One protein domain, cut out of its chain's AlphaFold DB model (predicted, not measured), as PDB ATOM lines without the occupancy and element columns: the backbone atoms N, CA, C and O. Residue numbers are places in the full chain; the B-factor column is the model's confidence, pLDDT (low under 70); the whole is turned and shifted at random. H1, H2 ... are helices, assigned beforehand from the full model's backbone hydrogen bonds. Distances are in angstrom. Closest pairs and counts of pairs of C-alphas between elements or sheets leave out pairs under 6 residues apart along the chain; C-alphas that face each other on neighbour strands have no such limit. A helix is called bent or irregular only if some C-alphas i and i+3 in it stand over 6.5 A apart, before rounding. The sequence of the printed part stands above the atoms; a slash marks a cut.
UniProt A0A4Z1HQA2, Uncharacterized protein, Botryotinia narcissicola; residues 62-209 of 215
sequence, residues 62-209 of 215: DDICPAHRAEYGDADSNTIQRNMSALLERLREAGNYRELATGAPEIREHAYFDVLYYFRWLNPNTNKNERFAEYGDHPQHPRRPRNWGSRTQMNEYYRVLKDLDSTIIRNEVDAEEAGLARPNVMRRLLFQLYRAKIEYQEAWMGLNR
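This is residues 62 to 209 of the 215 residues of an uncharacterized protein of Botryotinia narcissicola (UniProt A0A4Z1HQA2). A long helical hairpin of H3 and H4 makes the longest part, H3 bent but nearly straight; H1 and H2 pack on the side of H4 away from H3, with H1 crossing H2 and H4 steeply. H1 is sharply kinked near its start, and a long link without a named element, residues 122 to 150, leads from H2 to H3. The printed part has 148 residues, with H1, H2, H3 and H4 in that order, no named strand, and is all helix. It is compact, with a radius of gyration of the C-alphas of 15.4 A and spans of 48 by 33 by 22 A.

H1, residues 66 to 94, begins at C-alpha 66 (169.714, 163.092, 204.460) and measures 28.9 A; it is irregular, C-alphas 71 and 74 being 9.3 A apart, with a kink of 126 degrees near residue 74. H2, residues 107 to 121, 20.7 A, is irregular, with C-alphas 117 and 120 8.1 A apart. H3, residues 151 to 178, was assigned as one helix by its hydrogen bonds but is bent, with C-alphas 166 and 169 7.1 A apart: H3a is 151 to 166, 22.0 A, and H3b 169 to 178, 14.2 A. H4, residues 183 to 208, 37.5 A, ends at C-alpha 208 (149.642, 143.226, 183.782).

H4 is the hub. H3a touches it, closest C-alphas Tyr 158 and Ala 203, 5.4 A, at a shallow tilt of 29 degrees, opposite ways. H3b and H4 form a hairpin, closest C-alphas Ile 169 and Leu 193, 6.1 A. H2 touches H4, closest C-alphas Trp 121 and Arg 187, 6.0 A, at a shallow tilt of 9 degrees. H1 touches H4 with residues 87 to 94 alone, closest C-alphas Ala 94 and Glu 202, 4.9 A, and H2 with residues 76 to 88 alone, closest C-alphas Ile 80 and Phe 119, 5.9 A; both tilts are steep, 49 and 55 degrees. The packing is part aligned, part crossed, 3 of 5 touching pairs being at a shallow tilt. H1 is apart from H3a and H3b. Every O i to N i+4 pair is within hydrogen-bond range in H3a, H3b and H4, against 22 of 25 in H1 and 9 of 11 in H2.

The C-alphas farthest apart, Ala 70 and Ser 150, are 48.9 A apart. The printed part has no cut; the links H1 to H2 and H2 to H3 are long, H3 to H4 tight. Residues 98 to 105 and 149 have pLDDT under 70.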
ATOM      1  N   ASP A  62     158.036 160.487 201.984       83.44
ATOM      2  CA  ASP A  62     157.583 161.845 202.228       83.44
ATOM      3  C   ASP A  62     158.743 162.822 202.339       83.44
ATOM      4  O   ASP A  62     158.485 164.016 202.426       83.44
ATOM      5  N   ASP A  63     159.991 162.360 202.254       86.62
ATOM      6  CA  ASP A  63     161.173 163.210 202.334       86.62
ATOM      7  C   ASP A  63     162.294 162.758 201.385       86.62
ATOM      8  O   ASP A  63     162.255 161.658 200.838       86.62
ATOM      9  N   ILE A  64     163.304 163.599 201.174       87.81
ATOM     10  CA  ILE A  64     164.534 163.212 200.467       87.81
ATOM     11  C   ILE A  64     165.568 162.645 201.447       87.81
ATOM     12  O   ILE A  64     165.510 162.902 202.650       87.81
ATOM     13  N   CYS A  65     166.530 161.872 200.948       86.62
ATOM     14  CA  CYS A  65     167.552 161.279 201.804       86.62
ATOM     15  C   CYS A  65     168.418 162.356 202.496       86.62
ATOM     16  O   CYS A  65     168.695 163.402 201.899       86.62
ATOM     17  N   PRO A  66     168.885 162.124 203.741       88.44
ATOM     18  CA  PRO A  66     169.714 163.092 204.460       88.44
ATOM     19  C   PRO A  66     170.997 163.500 203.725       88.44
ATOM     20  O   PRO A  66     171.426 164.641 203.872       88.44
ATOM     21  N   ALA A  67     171.596 162.599 202.936       86.44
ATOM     22  CA  ALA A  67     172.787 162.911 202.148       86.44
ATOM     23  C   ALA A  67     172.474 163.936 201.046       86.44
ATOM     24  O   ALA A  67     173.125 164.975 200.992       86.44
ATOM     25  N   HIS A  68     171.408 163.726 200.267       86.25
ATOM     26  CA  HIS A  68     170.964 164.695 199.260       86.25
ATOM     27  C   HIS A  68     170.496 166.015 199.893       86.25
ATOM     28  O   HIS A  68     170.752 167.080 199.339       86.25
ATOM     29  N   ARG A  69     169.866 165.994 201.081       91.38
ATOM     30  CA  ARG A  69     169.532 167.246 201.787       91.38
ATOM     31  C   ARG A  69     170.779 168.029 202.191       91.38
ATOM     32  O   ARG A  69     170.780 169.252 202.089       91.38
ATOM     33  N   ALA A  70     171.832 167.342 202.630       91.12
ATOM     34  CA  ALA A  70     173.110 167.977 202.935       91.12
ATOM     35  C   ALA A  70     173.803 168.533 201.677       91.12
ATOM     36  O   ALA A  70     174.459 169.567 201.766       91.12
ATOM     37  N   GLU A  71     173.637 167.876 200.526       90.81
ATOM     38  CA  GLU A  71     174.198 168.303 199.240       90.81
ATOM     39  C   GLU A  71     173.502 169.550 198.671       90.81
ATOM     40  O   GLU A  71     174.172 170.528 198.343       90.81
ATOM     41  N   TYR A  72     172.169 169.540 198.575       90.69
ATOM     42  CA  TYR A  72     171.407 170.610 197.915       90.69
ATOM     43  C   TYR A  72     170.942 171.723 198.864       90.69
ATOM     44  O   TYR A  72     170.565 172.808 198.427       90.69
ATOM     45  N   GLY A  73     170.937 171.472 200.174       94.62
ATOM     46  CA  GLY A  73     170.358 172.382 201.160       94.62
ATOM     47  C   GLY A  73     168.826 172.427 201.116       94.62
ATOM     48  O   GLY A  73     168.174 171.866 200.233       94.62
ATOM     49  N   ASP A  74     168.217 173.087 202.102       94.62
ATOM     50  CA  ASP A  74     166.776 172.957 202.364       94.62
ATOM     51  C   ASP A  74     165.877 173.465 201.229       94.62
ATOM     52  O   ASP A  74     164.844 172.857 200.947       94.62
ATOM     53  N   ALA A  75     166.235 174.569 200.571       94.69
ATOM     54  CA  ALA A  75     165.389 175.184 199.544       94.69
ATOM     55  C   ALA A  75     165.185 174.259 198.329       94.69
ATOM     56  O   ALA A  75     164.048 173.983 197.925       94.69
ATOM     57  N   ASP A  76     166.282 173.732 197.798       95.56
ATOM     58  CA  ASP A  76     166.286 172.842 196.639       95.56
ATOM     59  C   ASP A  76     165.716 171.470 197.012       95.56
ATOM     60  O   ASP A  76     164.849 170.936 196.318       95.56
ATOM     61  N   SER A  77     166.077 170.967 198.194       94.62
ATOM     62  CA  SER A  77     165.523 169.734 198.759       94.62
ATOM     63  C   SER A  77     164.000 169.759 198.865       94.62
ATOM     64  O   SER A  77     163.327 168.801 198.484       94.62
ATOM     65  N   ASN A  78     163.436 170.870 199.343       94.25
ATOM     66  CA  ASN A  78     161.989 171.045 199.450       94.25
ATOM     67  C   ASN A  78     161.319 171.118 198.069       94.25
ATOM     68  O   ASN A  78     160.196 170.634 197.900       94.25
ATOM     69  N   THR A  79     162.002 171.689 197.074       95.00
ATOM     70  CA  THR A  79     161.527 171.719 195.682       95.00
ATOM     71  C   THR A  79     161.468 170.308 195.100       95.00
ATOM     72  O   THR A  79     160.429 169.914 194.557       95.00
ATOM     73  N   ILE A  80     162.533 169.522 195.276       94.56
ATOM     74  CA  ILE A  80     162.602 168.112 194.868       94.56
ATOM     75  C   ILE A  80     161.484 167.317 195.552       94.56
ATOM     76  O   ILE A  80     160.667 166.689 194.878       94.56
ATOM     77  N   GLN A  81     161.379 167.405 196.881       93.19
ATOM     78  CA  GLN A  81     160.385 166.686 197.683       93.19
ATOM     79  C   GLN A  81     158.948 166.947 197.208       93.19
ATOM     80  O   GLN A  81     158.163 166.005 197.057       93.19
ATOM     81  N   ARG A  82     158.581 168.213 196.962       93.69
ATOM     82  CA  ARG A  82     157.221 168.594 196.541       93.69
ATOM     83  C   ARG A  82     156.879 168.070 195.153       93.69
ATOM     84  O   ARG A  82     155.811 167.484 194.973       93.69
ATOM     85  N   ASN A  83     157.785 168.247 194.192       94.56
ATOM     86  CA  ASN A  83     157.585 167.761 192.827       94.56
ATOM     87  C   ASN A  83     157.533 166.231 192.785       94.56
ATOM     88  O   ASN A  83     156.635 165.667 192.158       94.56
ATOM     89  N   MET A  84     158.412 165.564 193.535       91.88
ATOM     90  CA  MET A  84     158.419 164.108 193.634       91.88
ATOM     91  C   MET A  84     157.127 163.570 194.251       91.88
ATOM     92  O   MET A  84     156.528 162.629 193.732       91.88
ATOM     93  N   SER A  85     156.649 164.206 195.322       90.88
ATOM     94  CA  SER A  85     155.404 163.813 195.988       90.88
ATOM     95  C   SER A  85     154.193 163.943 195.065       90.88
ATOM     96  O   SER A  85     153.337 163.058 195.047       90.88
ATOM     97  N   ALA A  86     154.121 165.021 194.278       93.19
ATOM     98  CA  ALA A  86     153.053 165.207 193.302       93.19
ATOM     99  C   ALA A  86     153.101 164.135 192.198       93.19
ATOM    100  O   ALA A  86     152.086 163.491 191.922       93.19
ATOM    101  N   LEU A  87     154.284 163.889 191.622       92.75
ATOM    102  CA  LEU A  87     154.470 162.909 190.550       92.75
ATOM    103  C   LEU A  87     154.168 161.478 191.010       92.75
ATOM    104  O   LEU A  87     153.410 160.769 190.347       92.75
ATOM    105  N   LEU A  88     154.679 161.052 192.167       88.81
ATOM    106  CA  LEU A  88     154.390 159.717 192.692       88.81
ATOM    107  C   LEU A  88     152.921 159.518 193.040       88.81
ATOM    108  O   LEU A  88     152.413 158.413 192.877       88.81
ATOM    109  N   GLU A  89     152.222 160.556 193.500       89.12
ATOM    110  CA  GLU A  89     150.780 160.460 193.724       89.12
ATOM    111  C   GLU A  89     150.040 160.208 192.401       89.12
ATOM    112  O   GLU A  89     149.152 159.357 192.350       89.12
ATOM    113  N   ARG A  90     150.448 160.866 191.303       92.19
ATOM    114  CA  ARG A  90     149.877 160.604 189.970       92.19
ATOM    115  C   ARG A  90     150.188 159.193 189.476       92.19
ATOM    116  O   ARG A  90     149.291 158.518 188.979       92.19
ATOM    117  N   LEU A  91     151.425 158.730 189.647       89.50
ATOM    118  CA  LEU A  91     151.828 157.368 189.284       89.50
ATOM    119  C   LEU A  91     151.073 156.319 190.109       89.50
ATOM    120  O   LEU A  91     150.626 155.304 189.576       89.50
ATOM    121  N   ARG A  92     150.855 156.584 191.400       85.75
ATOM    122  CA  ARG A  92     150.069 155.723 192.288       85.75
ATOM    123  C   ARG A  92     148.604 155.639 191.856       85.75
ATOM    124  O   ARG A  92     148.045 154.543 191.851       85.75
ATOM    125  N   GLU A  93     148.002 156.764 191.471       87.38
ATOM    126  CA  GLU A  93     146.652 156.810 190.893       87.38
ATOM    127  C   GLU A  93     146.568 156.027 189.574       87.38
ATOM    128  O   GLU A  93     145.693 155.172 189.429       87.38
ATOM    129  N   ALA A  94     147.505 156.260 188.650       87.31
ATOM    130  CA  ALA A  94     147.620 155.535 187.381       87.31
ATOM    131  C   ALA A  94     147.794 154.022 187.583       87.31
ATOM    132  O   ALA A  94     147.268 153.206 186.828       87.31
ATOM    133  N   GLY A  95     148.474 153.639 188.665       79.62
ATOM    134  CA  GLY A  95     148.612 152.267 189.141       79.62
ATOM    135  C   GLY A  95     147.335 151.634 189.701       79.62
ATOM    136  O   GLY A  95     147.409 150.531 190.238       79.62
ATOM    137  N   ASN A  96     146.182 152.319 189.667       78.88
ATOM    138  CA  ASN A  96     144.958 151.950 190.393       78.88
ATOM    139  C   ASN A  96     145.233 151.617 191.866       78.88
ATOM    140  O   ASN A  96     144.651 150.700 192.448       78.88
ATOM    141  N   TYR A  97     146.199 152.317 192.451       75.62
ATOM    142  CA  TYR A  97     146.700 152.028 193.775       75.62
ATOM    143  C   TYR A  97     147.199 150.568 193.964       75.62
ATOM    144  O   TYR A  97     147.387 150.219 195.116       75.62
ATOM    145  N   ARG A  98     147.449 149.705 192.944       67.81
ATOM    146  CA  ARG A  98     148.362 148.525 193.052       67.81
ATOM    147  C   ARG A  98     148.564 147.645 191.797       67.81
ATOM    148  O   ARG A  98     147.618 146.999 191.366       67.81
ATOM    149  N   GLU A  99     149.827 147.464 191.397       53.28
ATOM    150  CA  GLU A  99     150.563 146.234 190.985       53.28
ATOM    151  C   GLU A  99     152.033 146.697 190.810       53.28
ATOM    152  O   GLU A  99     152.267 147.667 190.116       53.28
ATOM    153  N   LEU A 100     153.115 146.179 191.375       53.38
ATOM    154  CA  LEU A 100     153.400 145.753 192.735       53.38
ATOM    155  C   LEU A 100     154.496 146.715 193.264       53.38
ATOM    156  O   LEU A 100     155.607 146.736 192.746       53.38
ATOM    157  N   ALA A 101     154.128 147.593 194.202       53.69
ATOM    158  CA  ALA A 101     154.946 148.647 194.832       53.69
ATOM    159  C   ALA A 101     155.810 149.558 193.924       53.69
ATOM    160  O   ALA A 101     156.909 149.977 194.287       53.69
ATOM    161  N   THR A 102     155.361 149.981 192.745       49.97
ATOM    162  CA  THR A 102     154.562 151.224 192.523       49.97
ATOM    163  C   THR A 102     154.398 151.459 191.012       49.97
ATOM    164  O   THR A 102     154.319 152.594 190.543       49.97
ATOM    165  N   GLY A 103     154.347 150.371 190.247       63.78
ATOM    166  CA  GLY A 103     154.106 150.410 188.822       63.78
ATOM    167  C   GLY A 103     155.112 149.637 187.993       63.78
ATOM    168  O   GLY A 103     155.719 148.691 188.489       63.78
ATOM    169  N   ALA A 104     155.260 150.031 186.731       68.31
ATOM    170  CA  ALA A 104     156.242 149.475 185.817       68.31
ATOM    171  C   ALA A 104     157.643 149.420 186.459       68.31
ATOM    172  O   ALA A 104     157.956 150.271 187.299       68.31
ATOM    173  N   PRO A 105     158.489 148.444 186.072       66.62
ATOM    174  CA  PRO A 105     159.844 148.331 186.605       66.62
ATOM    175  C   PRO A 105     160.565 149.683 186.610       66.62
ATOM    176  O   PRO A 105     160.486 150.419 185.627       66.62
ATOM    177  N   GLU A 106     161.206 150.007 187.738       70.62
ATOM    178  CA  GLU A 106     162.080 151.182 187.926       70.62
ATOM    179  C   GLU A 106     161.400 152.560 187.777       70.62
ATOM    180  O   GLU A 106     162.048 153.593 187.940       70.62
ATOM    181  N   ILE A 107     160.078 152.630 187.572       79.88
ATOM    182  CA  ILE A 107     159.399 153.900 187.256       79.88
ATOM    183  C   ILE A 107     159.573 154.980 188.332       79.88
ATOM    184  O   ILE A 107     159.668 156.164 188.010       79.88
ATOM    185  N   ARG A 108     159.653 154.595 189.612       77.06
ATOM    186  CA  ARG A 108     159.914 155.544 190.708       77.06
ATOM    187  C   ARG A 108     161.308 156.124 190.648       77.06
ATOM    188  O   ARG A 108     161.484 157.284 190.986       77.06
ATOM    189  N   GLU A 109     162.276 155.277 190.335       78.88
ATOM    190  CA  GLU A 109     163.684 155.636 190.317       78.88
ATOM    191  C   GLU A 109     163.926 156.580 189.147       78.88
ATOM    192  O   GLU A 109     164.461 157.665 189.339       78.88
ATOM    193  N   HIS A 110     163.349 156.277 187.983       84.50
ATOM    194  CA  HIS A 110     163.367 157.184 186.839       84.50
ATOM    195  C   HIS A 110     162.642 158.501 187.141       84.50
ATOM    196  O   HIS A 110     163.144 159.571 186.822       84.50
ATOM    197  N   ALA A 111     161.469 158.455 187.782       87.94
ATOM    198  CA  ALA A 111     160.769 159.669 188.203       87.94
ATOM    199  C   ALA A 111     161.609 160.505 189.181       87.94
ATOM    200  O   ALA A 111     161.633 161.729 189.074       87.94
ATOM    201  N   TYR A 112     162.312 159.848 190.107       86.94
ATOM    202  CA  TYR A 112     163.186 160.510 191.062       86.94
ATOM    203  C   TYR A 112     164.372 161.158 190.366       86.94
ATOM    204  O   TYR A 112     164.595 162.340 190.590       86.94
ATOM    205  N   PHE A 113     165.071 160.446 189.481       87.44
ATOM    206  CA  PHE A 113     166.190 161.007 188.727       87.44
ATOM    207  C   PHE A 113     165.773 162.187 187.860       87.44
ATOM    208  O   PHE A 113     166.475 163.192 187.821       87.44
ATOM    209  N   ASP A 114     164.604 162.124 187.228       91.06
ATOM    210  CA  ASP A 114     164.125 163.226 186.399       91.06
ATOM    211  C   ASP A 114     163.797 164.462 187.241       91.06
ATOM    212  O   ASP A 114     164.117 165.584 186.854       91.06
ATOM    213  N   VAL A 115     163.183 164.288 188.414       93.31
ATOM    214  CA  VAL A 115     162.953 165.409 189.336       93.31
ATOM    215  C   VAL A 115     164.278 165.923 189.897       93.31
ATOM    216  O   VAL A 115     164.500 167.128 189.888       93.31
ATOM    217  N   LEU A 116     165.155 165.032 190.359       91.81
ATOM    218  CA  LEU A 116     166.447 165.357 190.961       91.81
ATOM    219  C   LEU A 116     167.356 166.114 189.995       91.81
ATOM    220  O   LEU A 116     168.029 167.049 190.398       91.81
ATOM    221  N   TYR A 117     167.379 165.733 188.724       91.12
ATOM    222  CA  TYR A 117     168.285 166.334 187.753       91.12
ATOM    223  C   TYR A 117     167.745 167.668 187.210       91.12
ATOM    224  O   TYR A 117     168.506 168.606 186.969       91.12
ATOM    225  N   TYR A 118     166.419 167.809 187.091       93.19
ATOM    226  CA  TYR A 118     165.797 168.993 186.491       93.19
ATOM    227  C   TYR A 118     165.070 169.917 187.484       93.19
ATOM    228  O   TYR A 118     164.378 170.841 187.046       93.19
ATOM    229  N   PHE A 119     165.224 169.734 188.804       93.50
ATOM    230  CA  PHE A 119     164.445 170.469 189.817       93.50
ATOM    231  C   PHE A 119     164.518 171.996 189.674       93.50
ATOM    232  O   PHE A 119     163.526 172.678 189.925       93.50
ATOM    233  N   ARG A 120     165.656 172.534 189.214       94.12
ATOM    234  CA  ARG A 120     165.873 173.974 188.978       94.12
ATOM    235  C   ARG A 120     164.889 174.602 187.985       94.12
ATOM    236  O   ARG A 120     164.690 175.814 187.994       94.12
ATOM    237  N   TRP A 121     164.269 173.789 187.131       93.81
ATOM    238  CA  TRP A 121     163.283 174.218 186.135       93.81
ATOM    239  C   TRP A 121     161.832 174.036 186.610       93.81
ATOM    240  O   TRP A 121     160.889 174.542 185.983       93.81
ATOM    241  N   LEU A 122     161.641 173.321 187.719       92.56
ATOM    242  CA  LEU A 122     160.339 173.008 188.293       92.56
ATOM    243  C   LEU A 122     159.842 174.132 189.208       92.56
ATOM    244  O   LEU A 122     160.569 175.042 189.600       92.56
ATOM    245  N   ASN A 123     158.553 174.084 189.536       90.62
ATOM    246  CA  ASN A 123     157.967 175.033 190.471       90.62
ATOM    247  C   ASN A 123     158.362 174.644 191.914       90.62
ATOM    248  O   ASN A 123     158.075 173.519 192.331       90.62
ATOM    249  N   PRO A 124     158.960 175.546 192.715       92.69
ATOM    250  CA  PRO A 124     159.260 175.266 194.124       92.69
ATOM    251  C   PRO A 124     157.998 175.051 194.976       92.69
ATOM    252  O   PRO A 124     158.049 174.454 196.048       92.69
ATOM    253  N   ASN A 125     156.839 175.502 194.490       92.62
ATOM    254  CA  ASN A 125     155.554 175.428 195.177       92.62
ATOM    255  C   ASN A 125     154.561 174.474 194.496       92.62
ATOM    256  O   ASN A 125     153.353 174.699 194.570       92.62
ATOM    257  N   THR A 126     155.048 173.415 193.841       92.69
ATOM    258  CA  THR A 126     154.189 172.407 193.198       92.69
ATOM    259  C   THR A 126     153.131 171.869 194.163       92.69
ATOM    260  O   THR A 126     153.424 171.474 195.294       92.69
ATOM    261  N   ASN A 127     151.879 171.867 193.705       89.50
ATOM    262  CA  ASN A 127     150.750 171.334 194.454       89.50
ATOM    263  C   ASN A 127     150.784 169.798 194.417       89.50
ATOM    264  O   ASN A 127     151.011 169.207 193.367       89.50
ATOM    265  N   LYS A 128     150.475 169.134 195.536       83.75
ATOM    266  CA  LYS A 128     150.350 167.666 195.600       83.75
ATOM    267  C   LYS A 128     149.346 167.097 194.578       83.75
ATOM    268  O   LYS A 128     149.481 165.955 194.146       83.75
ATOM    269  N   ASN A 129     148.351 167.894 194.193       86.81
ATOM    270  CA  ASN A 129     147.323 167.530 193.219       86.81
ATOM    271  C   ASN A 129     147.667 167.952 191.777       86.81
ATOM    272  O   ASN A 129     146.780 167.914 190.923       86.81
ATOM    273  N   GLU A 130     148.908 168.375 191.506       91.62
ATOM    274  CA  GLU A 130     149.380 168.713 190.160       91.62
ATOM    275  C   GLU A 130     149.117 167.558 189.186       91.62
ATOM    276  O   GLU A 130     149.382 166.392 189.483       91.62
ATOM    277  N   ARG A 131     148.554 167.891 188.023       89.88
ATOM    278  CA  ARG A 131     148.181 166.936 186.967       89.88
ATOM    279  C   ARG A 131     149.161 166.956 185.796       89.88
ATOM    280  O   ARG A 131     149.048 166.100 184.924       89.88
ATOM    281  N   PHE A 132     150.080 167.920 185.768       90.00
ATOM    282  CA  PHE A 132     151.054 168.159 184.704       90.00
ATOM    283  C   PHE A 132     150.405 168.408 183.333       90.00
ATOM    284  O   PHE A 132     150.998 168.158 182.291       90.00
ATOM    285  N   ALA A 133     149.168 168.914 183.328       87.94
ATOM    286  CA  ALA A 133     148.356 169.077 182.120       87.94
ATOM    287  C   ALA A 133     148.430 170.481 181.500       87.94
ATOM    288  O   ALA A 133     147.952 170.668 180.384       87.94
ATOM    289  N   GLU A 134     149.033 171.452 182.196       88.44
ATOM    290  CA  GLU A 134     149.098 172.861 181.771       88.44
ATOM    291  C   GLU A 134     149.642 173.022 180.344       88.44
ATOM    292  O   GLU A 134     149.107 173.803 179.560       88.44
ATOM    293  N   TYR A 135     150.662 172.239 179.982       90.00
ATOM    294  CA  TYR A 135     151.329 172.335 178.683       90.00
ATOM    295  C   TYR A 135     150.863 171.301 177.649       90.00
ATOM    296  O   TYR A 135     151.511 171.121 176.613       90.00
ATOM    297  N   GLY A 136     149.735 170.636 177.909       89.75
ATOM    298  CA  GLY A 136     149.157 169.654 176.999       89.75
ATOM    299  C   GLY A 136     150.063 168.446 176.759       89.75
ATOM    300  O   GLY A 136     150.828 168.036 177.630       89.75
ATOM    301  N   ASP A 137     149.913 167.841 175.585       92.56
ATOM    302  CA  ASP A 137     150.663 166.664 175.155       92.56
ATOM    303  C   ASP A 137     151.835 167.039 174.251       92.56
ATOM    304  O   ASP A 137     151.784 168.026 173.514       92.56
ATOM    305  N   HIS A 138     152.885 166.217 174.279       95.38
ATOM    306  CA  HIS A 138     153.932 166.281 173.265       95.38
ATOM    307  C   HIS A 138     153.327 166.033 171.864       95.38
ATOM    308  O   HIS A 138     152.411 165.216 171.746       95.38
ATOM    309  N   PRO A 139     153.820 166.652 170.772       94.50
ATOM    310  CA  PRO A 139     153.290 166.406 169.425       94.50
ATOM    311  C   PRO A 139     153.315 164.935 168.986       94.50
ATOM    312  O   PRO A 139     152.472 164.512 168.201       94.50
ATOM    313  N   GLN A 140     154.269 164.158 169.507       94.56
ATOM    314  CA  GLN A 140     154.391 162.715 169.258       94.56
ATOM    315  C   GLN A 140     153.689 161.853 170.321       94.56
ATOM    316  O   GLN A 140     153.828 160.633 170.316       94.56
ATOM    317  N   HIS A 141     152.944 162.466 171.244       94.44
ATOM    318  CA  HIS A 141     152.204 161.721 172.251       94.44
ATOM    319  C   HIS A 141     151.107 160.886 171.584       94.44
ATOM    320  O   HIS A 141     150.255 161.439 170.874       94.44
ATOM    321  N   PRO A 142     151.083 159.559 171.790       92.50
ATOM    322  CA  PRO A 142     150.049 158.736 171.198       92.50
ATOM    323  C   PRO A 142     148.695 159.098 171.808       92.50
ATOM    324  O   PRO A 142     148.586 159.429 172.992       92.50
ATOM    325  N   ARG A 143     147.634 159.020 170.999       88.31
ATOM    326  CA  ARG A 143     146.274 159.230 171.501       88.31
ATOM    327  C   ARG A 143     145.912 158.113 172.467       88.31
ATOM    328  O   ARG A 143     145.965 156.940 172.098       88.31
ATOM    329  N   ARG A 144     145.455 158.495 173.659       85.69
ATOM    330  CA  ARG A 144     144.934 157.556 174.649       85.69
ATOM    331  C   ARG A 144     143.813 156.691 174.048       85.69
ATOM    332  O   ARG A 144     142.850 157.246 173.500       85.69
ATOM    333  N   PRO A 145     143.897 155.352 174.135       81.19
ATOM    334  CA  PRO A 145     142.837 154.467 173.666       81.19
ATOM    335  C   PRO A 145     141.518 154.744 174.404       81.19
ATOM    336  O   PRO A 145     141.491 154.834 175.629       81.19
ATOM    337  N   ARG A 146     140.402 154.874 173.670       75.38
ATOM    338  CA  ARG A 146     139.063 155.084 174.273       75.38
ATOM    339  C   ARG A 146     138.579 153.861 175.047       75.38
ATOM    340  O   ARG A 146     137.888 153.978 176.051       75.38
ATOM    341  N   ASN A 147     138.936 152.690 174.547       74.69
ATOM    342  CA  ASN A 147     138.831 151.413 175.212       74.69
ATOM    343  C   ASN A 147     140.238 150.823 175.250       74.69
ATOM    344  O   ASN A 147     140.979 150.914 174.276       74.69
ATOM    345  N   TRP A 148     140.601 150.186 176.361       71.25
ATOM    346  CA  TRP A 148     141.892 149.504 176.456       71.25
ATOM    347  C   TRP A 148     142.008 148.330 175.462       71.25
ATOM    348  O   TRP A 148     143.089 147.804 175.275       71.25
ATOM    349  N   GLY A 149     140.938 147.993 174.733       64.88
ATOM    350  CA  GLY A 149     141.021 147.238 173.484       64.88
ATOM    351  C   GLY A 149     141.638 145.850 173.643       64.88
ATOM    352  O   GLY A 149     141.536 145.218 174.696       64.88
ATOM    353  N   SER A 150     142.262 145.362 172.570       80.94
ATOM    354  CA  SER A 150     143.037 144.120 172.601       80.94
ATOM    355  C   SER A 150     144.403 144.349 173.253       80.94
ATOM    356  O   SER A 150     144.970 145.443 173.196       80.94
ATOM    357  N   ARG A 151     144.994 143.286 173.811       83.56
ATOM    358  CA  ARG A 151     146.358 143.315 174.369       83.56
ATOM    359  C   ARG A 151     147.391 143.860 173.368       83.56
ATOM    360  O   ARG A 151     148.342 144.515 173.776       83.56
ATOM    361  N   THR A 152     147.194 143.631 172.067       86.12
ATOM    362  CA  THR A 152     148.049 144.168 170.994       86.12
ATOM    363  C   THR A 152     148.028 145.693 170.955       86.12
ATOM    364  O   THR A 152     149.091 146.306 170.943       86.12
ATOM    365  N   GLN A 153     146.843 146.305 171.006       85.69
ATOM    366  CA  GLN A 153     146.701 147.763 170.993       85.69
ATOM    367  C   GLN A 153     147.311 148.401 172.249       85.69
ATOM    368  O   GLN A 153     148.000 149.415 172.153       85.69
ATOM    369  N   MET A 154     147.115 147.787 173.424       87.12
ATOM    370  CA  MET A 154     147.763 148.252 174.658       87.12
ATOM    371  C   MET A 154     149.287 148.154 174.572       87.12
ATOM    372  O   MET A 154     149.976 149.073 174.998       87.12
ATOM    373  N   ASN A 155     149.816 147.062 174.010       88.31
ATOM    374  CA  ASN A 155     151.257 146.872 173.832       88.31
ATOM    375  C   ASN A 155     151.866 147.916 172.892       88.31
ATOM    376  O   ASN A 155     152.969 148.392 173.150       88.31
ATOM    377  N   GLU A 156     151.179 148.264 171.806       90.25
ATOM    378  CA  GLU A 156     151.628 149.309 170.883       90.25
ATOM    379  C   GLU A 156     151.657 150.673 171.576       90.25
ATOM    380  O   GLU A 156     152.691 151.336 171.585       90.25
ATOM    381  N   TYR A 157     150.568 151.044 172.253       92.12
ATOM    382  CA  TYR A 157     150.484 152.286 173.019       92.12
ATOM    383  C   TYR A 157     151.558 152.370 174.117       92.12
ATOM    384  O   TYR A 157     152.269 153.368 174.209       92.12
ATOM    385  N   TYR A 158     151.749 151.289 174.881       90.56
ATOM    386  CA  TYR A 158     152.813 151.153 175.880       90.56
ATOM    387  C   TYR A 158     154.210 151.370 175.279       90.56
ATOM    388  O   TYR A 158     155.022 152.086 175.858       90.56
ATOM    389  N   ARG A 159     154.499 150.780 174.109       91.00
ATOM    390  CA  ARG A 159     155.801 150.924 173.438       91.00
ATOM    391  C   ARG A 159     156.058 152.350 172.970       91.00
ATOM    392  O   ARG A 159     157.164 152.840 173.168       91.00
ATOM    393  N   VAL A 160     155.056 153.001 172.381       93.38
ATOM    394  CA  VAL A 160     155.194 154.390 171.922       93.38
ATOM    395  C   VAL A 160     155.399 155.327 173.110       93.38
ATOM    396  O   VAL A 160     156.266 156.189 173.051       93.38
ATOM    397  N   LEU A 161     154.662 155.134 174.210       93.75
ATOM    398  CA  LEU A 161     154.867 155.914 175.434       93.75
ATOM    399  C   LEU A 161     156.264 155.713 176.019       93.75
ATOM    400  O   LEU A 161     156.902 156.696 176.378       93.75
ATOM    401  N   LYS A 162     156.752 154.467 176.042       90.06
ATOM    402  CA  LYS A 162     158.106 154.158 176.507       90.06
ATOM    403  C   LYS A 162     159.166 154.897 175.692       90.06
ATOM    404  O   LYS A 162     160.070 155.493 176.264       90.06
ATOM    405  N   ASP A 163     159.077 154.859 174.365       91.88
ATOM    406  CA  ASP A 163     160.037 155.560 173.501       91.88
ATOM    407  C   ASP A 163     159.932 157.087 173.647       91.88
ATOM    408  O   ASP A 163     160.937 157.799 173.701       91.88
ATOM    409  N   LEU A 164     158.709 157.589 173.809       93.81
ATOM    410  CA  LEU A 164     158.454 158.999 174.056       93.81
ATOM    411  C   LEU A 164     159.096 159.488 175.363       93.81
ATOM    412  O   LEU A 164     159.741 160.537 175.357       93.81
ATOM    413  N   ASP A 165     158.927 158.743 176.460       88.62
ATOM    414  CA  ASP A 165     159.458 159.118 177.774       88.62
ATOM    415  C   ASP A 165     160.977 158.919 177.891       88.62
ATOM    416  O   ASP A 165     161.657 159.769 178.466       88.62
ATOM    417  N   SER A 166     161.512 157.831 177.330       85.88
ATOM    418  CA  SER A 166     162.908 157.432 177.554       85.88
ATOM    419  C   SER A 166     163.872 157.971 176.505       85.88
ATOM    420  O   SER A 166     165.052 158.141 176.806       85.88
ATOM    421  N   THR A 167     163.377 158.281 175.305       90.81
ATOM    422  CA  THR A 167     164.209 158.724 174.183       90.81
ATOM    423  C   THR A 167     163.832 160.130 173.744       90.81
ATOM    424  O   THR A 167     164.645 161.046 173.818       90.81
ATOM    425  N   ILE A 168     162.601 160.323 173.263       95.38
ATOM    426  CA  ILE A 168     162.248 161.511 172.471       95.38
ATOM    427  C   ILE A 168     162.259 162.768 173.336       95.38
ATOM    428  O   ILE A 168     163.052 163.675 173.090       95.38
ATOM    429  N   ILE A 169     161.416 162.812 174.373       95.50
ATOM    430  CA  ILE A 169     161.326 163.996 175.232       95.50
ATOM    431  C   ILE A 169     162.639 164.183 175.994       95.50
ATOM    432  O   ILE A 169     163.087 165.312 176.161       95.50
ATOM    433  N   ARG A 170     163.299 163.090 176.402       91.44
ATOM    434  CA  ARG A 170     164.590 163.155 177.094       91.44
ATOM    435  C   ARG A 170     165.661 163.849 176.253       91.44
ATOM    436  O   ARG A 170     166.275 164.796 176.729       91.44
ATOM    437  N   ASN A 171     165.814 163.452 174.991       94.31
ATOM    438  CA  ASN A 171     166.761 164.079 174.071       94.31
ATOM    439  C   ASN A 171     166.441 165.561 173.831       94.31
ATOM    440  O   ASN A 171     167.355 166.372 173.712       94.31
ATOM    441  N   GLU A 172     165.158 165.931 173.760       96.44
ATOM    442  CA  GLU A 172     164.754 167.336 173.620       96.44
ATOM    443  C   GLU A 172     165.075 168.160 174.874       96.44
ATOM    444  O   GLU A 172     165.525 169.301 174.755       96.44
ATOM    445  N   VAL A 173     164.885 167.584 176.065       95.19
ATOM    446  CA  VAL A 173     165.268 168.206 177.340       95.19
ATOM    447  C   VAL A 173     166.784 168.407 177.400       95.19
ATOM    448  O   VAL A 173     167.233 169.519 177.675       95.19
ATOM    449  N   ASP A 174     167.567 167.374 177.087       91.94
ATOM    450  CA  ASP A 174     169.033 167.432 177.121       91.94
ATOM    451  C   ASP A 174     169.587 168.419 176.078       91.94
ATOM    452  O   ASP A 174     170.526 169.166 176.357       91.94
ATOM    453  N   ALA A 175     168.980 168.489 174.890       94.31
ATOM    454  CA  ALA A 175     169.358 169.452 173.857       94.31
ATOM    455  C   ALA A 175     169.024 170.901 174.246       94.31
ATOM    456  O   ALA A 175     169.822 171.807 173.990       94.31
ATOM    457  N   GLU A 176     167.862 171.144 174.862       96.00
ATOM    458  CA  GLU A 176     167.496 172.475 175.357       96.00
ATOM    459  C   GLU A 176     168.423 172.903 176.507       96.00
ATOM    460  O   GLU A 176     168.851 174.061 176.539       96.00
ATOM    461  N   GLU A 177     168.790 171.975 177.397       92.06
ATOM    462  CA  GLU A 177     169.720 172.221 178.502       92.06
ATOM    463  C   GLU A 177     171.150 172.509 178.022       92.06
ATOM    464  O   GLU A 177     171.777 173.444 178.518       92.06
ATOM    465  N   ALA A 178     171.648 171.768 177.027       90.50
ATOM    466  CA  ALA A 178     172.970 171.992 176.432       90.50
ATOM    467  C   ALA A 178     173.078 173.325 175.661       90.50
ATOM    468  O   ALA A 178     174.182 173.799 175.384       90.50
ATOM    469  N   GLY A 179     171.941 173.910 175.283       89.94
ATOM    470  CA  GLY A 179     171.851 175.213 174.637       89.94
ATOM    471  C   GLY A 179     171.818 176.375 175.636       89.94
ATOM    472  O   GLY A 179     172.685 176.532 176.490       89.94
ATOM    473  N   LEU A 180     170.810 177.241 175.489       88.81
ATOM    474  CA  LEU A 180     170.573 178.394 176.374       88.81
ATOM    475  C   LEU A 180     169.430 178.158 177.378       88.81
ATOM    476  O   LEU A 180     168.983 179.120 178.000       88.81
ATOM    477  N   ALA A 181     168.938 176.920 177.496       90.19
ATOM    478  CA  ALA A 181     167.921 176.463 178.443       90.19
ATOM    479  C   ALA A 181     166.814 177.491 178.743       90.19
ATOM    480  O   ALA A 181     166.794 178.155 179.784       90.19
ATOM    481  N   ARG A 182     165.853 177.640 177.828       95.12
ATOM    482  CA  ARG A 182     164.742 178.584 178.009       95.12
ATOM    483  C   ARG A 182     163.774 178.039 179.069       95.12
ATOM    484  O   ARG A 182     163.171 176.988 178.838       95.12
ATOM    485  N   PRO A 183     163.502 178.773 180.170       92.81
ATOM    486  CA  PRO A 183     162.718 178.245 181.293       92.81
ATOM    487  C   PRO A 183     161.329 177.714 180.912       92.81
ATOM    488  O   PRO A 183     160.920 176.645 181.360       92.81
ATOM    489  N   ASN A 184     160.606 178.431 180.044       92.56
ATOM    490  CA  ASN A 184     159.265 178.026 179.608       92.56
ATOM    491  C   ASN A 184     159.287 176.762 178.734       92.56
ATOM    492  O   ASN A 184     158.346 175.972 178.774       92.56
ATOM    493  N   VAL A 185     160.348 176.570 177.944       95.12
ATOM    494  CA  VAL A 185     160.499 175.384 177.091       95.12
ATOM    495  C   VAL A 185     160.849 174.177 177.950       95.12
ATOM    496  O   VAL A 185     160.173 173.157 177.837       95.12
ATOM    497  N   MET A 186     161.807 174.329 178.870       95.88
ATOM    498  CA  MET A 186     162.174 173.286 179.830       95.88
ATOM    499  C   MET A 186     160.966 172.819 180.638       95.88
ATOM    500  O   MET A 186     160.659 171.629 180.662       95.88
ATOM    501  N   ARG A 187     160.209 173.746 181.237       94.19
ATOM    502  CA  ARG A 187     159.032 173.386 182.039       94.19
ATOM    503  C   ARG A 187     157.979 172.636 181.224       94.19
ATOM    504  O   ARG A 187     157.440 171.643 181.705       94.19
ATOM    505  N   ARG A 188     157.717 173.076 179.989       95.75
ATOM    506  CA  ARG A 188     156.808 172.376 179.074       95.75
ATOM    507  C   ARG A 188     157.264 170.942 178.815       95.75
ATOM    508  O   ARG A 188     156.450 170.033 178.952       95.75
ATOM    509  N   LEU A 189     158.529 170.748 178.445       96.56
ATOM    510  CA  LEU A 189     159.068 169.421 178.138       96.56
ATOM    511  C   LEU A 189     159.007 168.498 179.360       96.56
ATOM    512  O   LEU A 189     158.559 167.362 179.243       96.56
ATOM    513  N   LEU A 190     159.347 169.001 180.550       95.75
ATOM    514  CA  LEU A 190     159.269 168.230 181.797       95.75
ATOM    515  C   LEU A 190     157.830 167.827 182.146       95.75
ATOM    516  O   LEU A 190     157.586 166.695 182.556       95.75
ATOM    517  N   PHE A 191     156.850 168.710 181.939       95.38
ATOM    518  CA  PHE A 191     155.439 168.365 182.148       95.38
ATOM    519  C   PHE A 191     154.973 167.288 181.166       95.38
ATOM    520  O   PHE A 191     154.297 166.339 181.562       95.38
ATOM    521  N   GLN A 192     155.371 167.401 179.897       95.75
ATOM    522  CA  GLN A 192     155.068 166.400 178.875       95.75
ATOM    523  C   GLN A 192     155.739 165.052 179.183       95.75
ATOM    524  O   GLN A 192     155.096 164.013 179.038       95.75
ATOM    525  N   LEU A 193     156.976 165.061 179.691       95.31
ATOM    526  CA  LEU A 193     157.686 163.873 180.174       95.31
ATOM    527  C   LEU A 193     156.922 163.192 181.316       95.31
ATOM    528  O   LEU A 193     156.690 161.984 181.288       95.31
ATOM    529  N   TYR A 194     156.490 163.962 182.317       94.50
ATOM    530  CA  TYR A 194     155.744 163.427 183.456       94.50
ATOM    531  C   TYR A 194     154.384 162.866 183.044       94.50
ATOM    532  O   TYR A 194     154.000 161.799 183.525       94.50
ATOM    533  N   ARG A 195     153.682 163.511 182.105       93.88
ATOM    534  CA  ARG A 195     152.454 162.954 181.522       93.88
ATOM    535  C   ARG A 195     152.690 161.632 180.804       93.88
ATOM    536  O   ARG A 195     151.959 160.681 181.078       93.88
ATOM    537  N   ALA A 196     153.726 161.547 179.969       93.25
ATOM    538  CA  ALA A 196     154.078 160.312 179.275       93.25
ATOM    539  C   ALA A 196     154.334 159.166 180.267       93.25
ATOM    540  O   ALA A 196     153.791 158.079 180.090       93.25
ATOM    541  N   LYS A 197     155.048 159.423 181.375       92.06
ATOM    542  CA  LYS A 197     155.268 158.425 182.442       92.06
ATOM    543  C   LYS A 197     153.985 157.994 183.149       92.06
ATOM    544  O   LYS A 197     153.827 156.817 183.471       92.06
ATOM    545  N   ILE A 198     153.073 158.930 183.411       91.62
ATOM    546  CA  ILE A 198     151.779 158.624 184.035       91.62
ATOM    547  C   ILE A 198     150.949 157.725 183.111       91.62
ATOM    548  O   ILE A 198     150.439 156.703 183.560       91.62
ATOM    549  N   GLU A 199     150.850 158.043 181.819       91.38
ATOM    550  CA  GLU A 199     150.107 157.211 180.860       91.38
ATOM    551  C   GLU A 199     150.824 155.875 180.578       91.38
ATOM    552  O   GLU A 199     150.169 154.841 180.425       91.38
ATOM    553  N   TYR A 200     152.162 155.854 180.597       90.25
ATOM    554  CA  TYR A 200     152.971 154.633 180.519       90.25
ATOM    555  C   TYR A 200     152.642 153.686 181.674       90.25
ATOM    556  O   TYR A 200     152.426 152.488 181.465       90.25
ATOM    557  N   GLN A 201     152.520 154.236 182.883       88.50
ATOM    558  CA  GLN A 201     152.112 153.494 184.063       88.50
ATOM    559  C   GLN A 201     150.711 152.891 183.910       88.50
ATOM    560  O   GLN A 201     150.509 151.712 184.200       88.50
ATOM    561  N   GLU A 202     149.743 153.664 183.416       87.88
ATOM    562  CA  GLU A 202     148.390 153.158 183.151       87.88
ATOM    563  C   GLU A 202     148.382 152.037 182.099       87.88
ATOM    564  O   GLU A 202     147.707 151.018 182.274       87.88
ATOM    565  N   ALA A 203     149.143 152.194 181.012       88.44
ATOM    566  CA  ALA A 203     149.245 151.189 179.958       88.44
ATOM    567  C   ALA A 203     149.874 149.890 180.478       88.44
ATOM    568  O   ALA A 203     149.375 148.795 180.199       88.44
ATOM    569  N   TRP A 204     150.926 150.005 181.291       86.88
ATOM    570  CA  TRP A 204     151.554 148.863 181.947       86.88
ATOM    571  C   TRP A 204     150.574 148.123 182.863       86.88
ATOM    572  O   TRP A 204     150.507 146.893 182.812       86.88
ATOM    573  N   MET A 205     149.752 148.844 183.632       82.88
ATOM    574  CA  MET A 205     148.682 148.234 184.431       82.88
ATOM    575  C   MET A 205     147.690 147.460 183.562       82.88
ATOM    576  O   MET A 205     147.307 146.341 183.898       82.88
ATOM    577  N   GLY A 206     147.270 148.029 182.428       81.62
ATOM    578  CA  GLY A 206     146.369 147.355 181.490       81.62
ATOM    579  C   GLY A 206     146.916 146.009 181.000       81.62
ATOM    580  O   GLY A 206     146.171 145.036 180.894       81.62
ATOM    581  N   LEU A 207     148.229 145.932 180.769       81.12
ATOM    582  CA  LEU A 207     148.918 144.725 180.306       81.12
ATOM    583  C   LEU A 207     149.158 143.679 181.401       81.12
ATOM    584  O   LEU A 207     149.262 142.489 181.080       81.12
ATOM    585  N   ASN A 208     149.266 144.098 182.663       76.38
ATOM    586  CA  ASN A 208     149.642 143.226 183.782       76.38
ATOM    587  C   ASN A 208     148.485 142.849 184.709       76.38
ATOM    588  O   ASN A 208     148.663 141.943 185.529       76.38
ATOM    589  N   ARG A 209     147.294 143.434 184.505       71.00
ATOM    590  CA  ARG A 209     146.057 142.992 185.155       71.00
ATOM    591  C   ARG A 209     145.901 141.483 185.000       71.00
ATOM    592  O   ARG A 209     145.697 140.977 183.895       71.00
TER     593      ARG A 209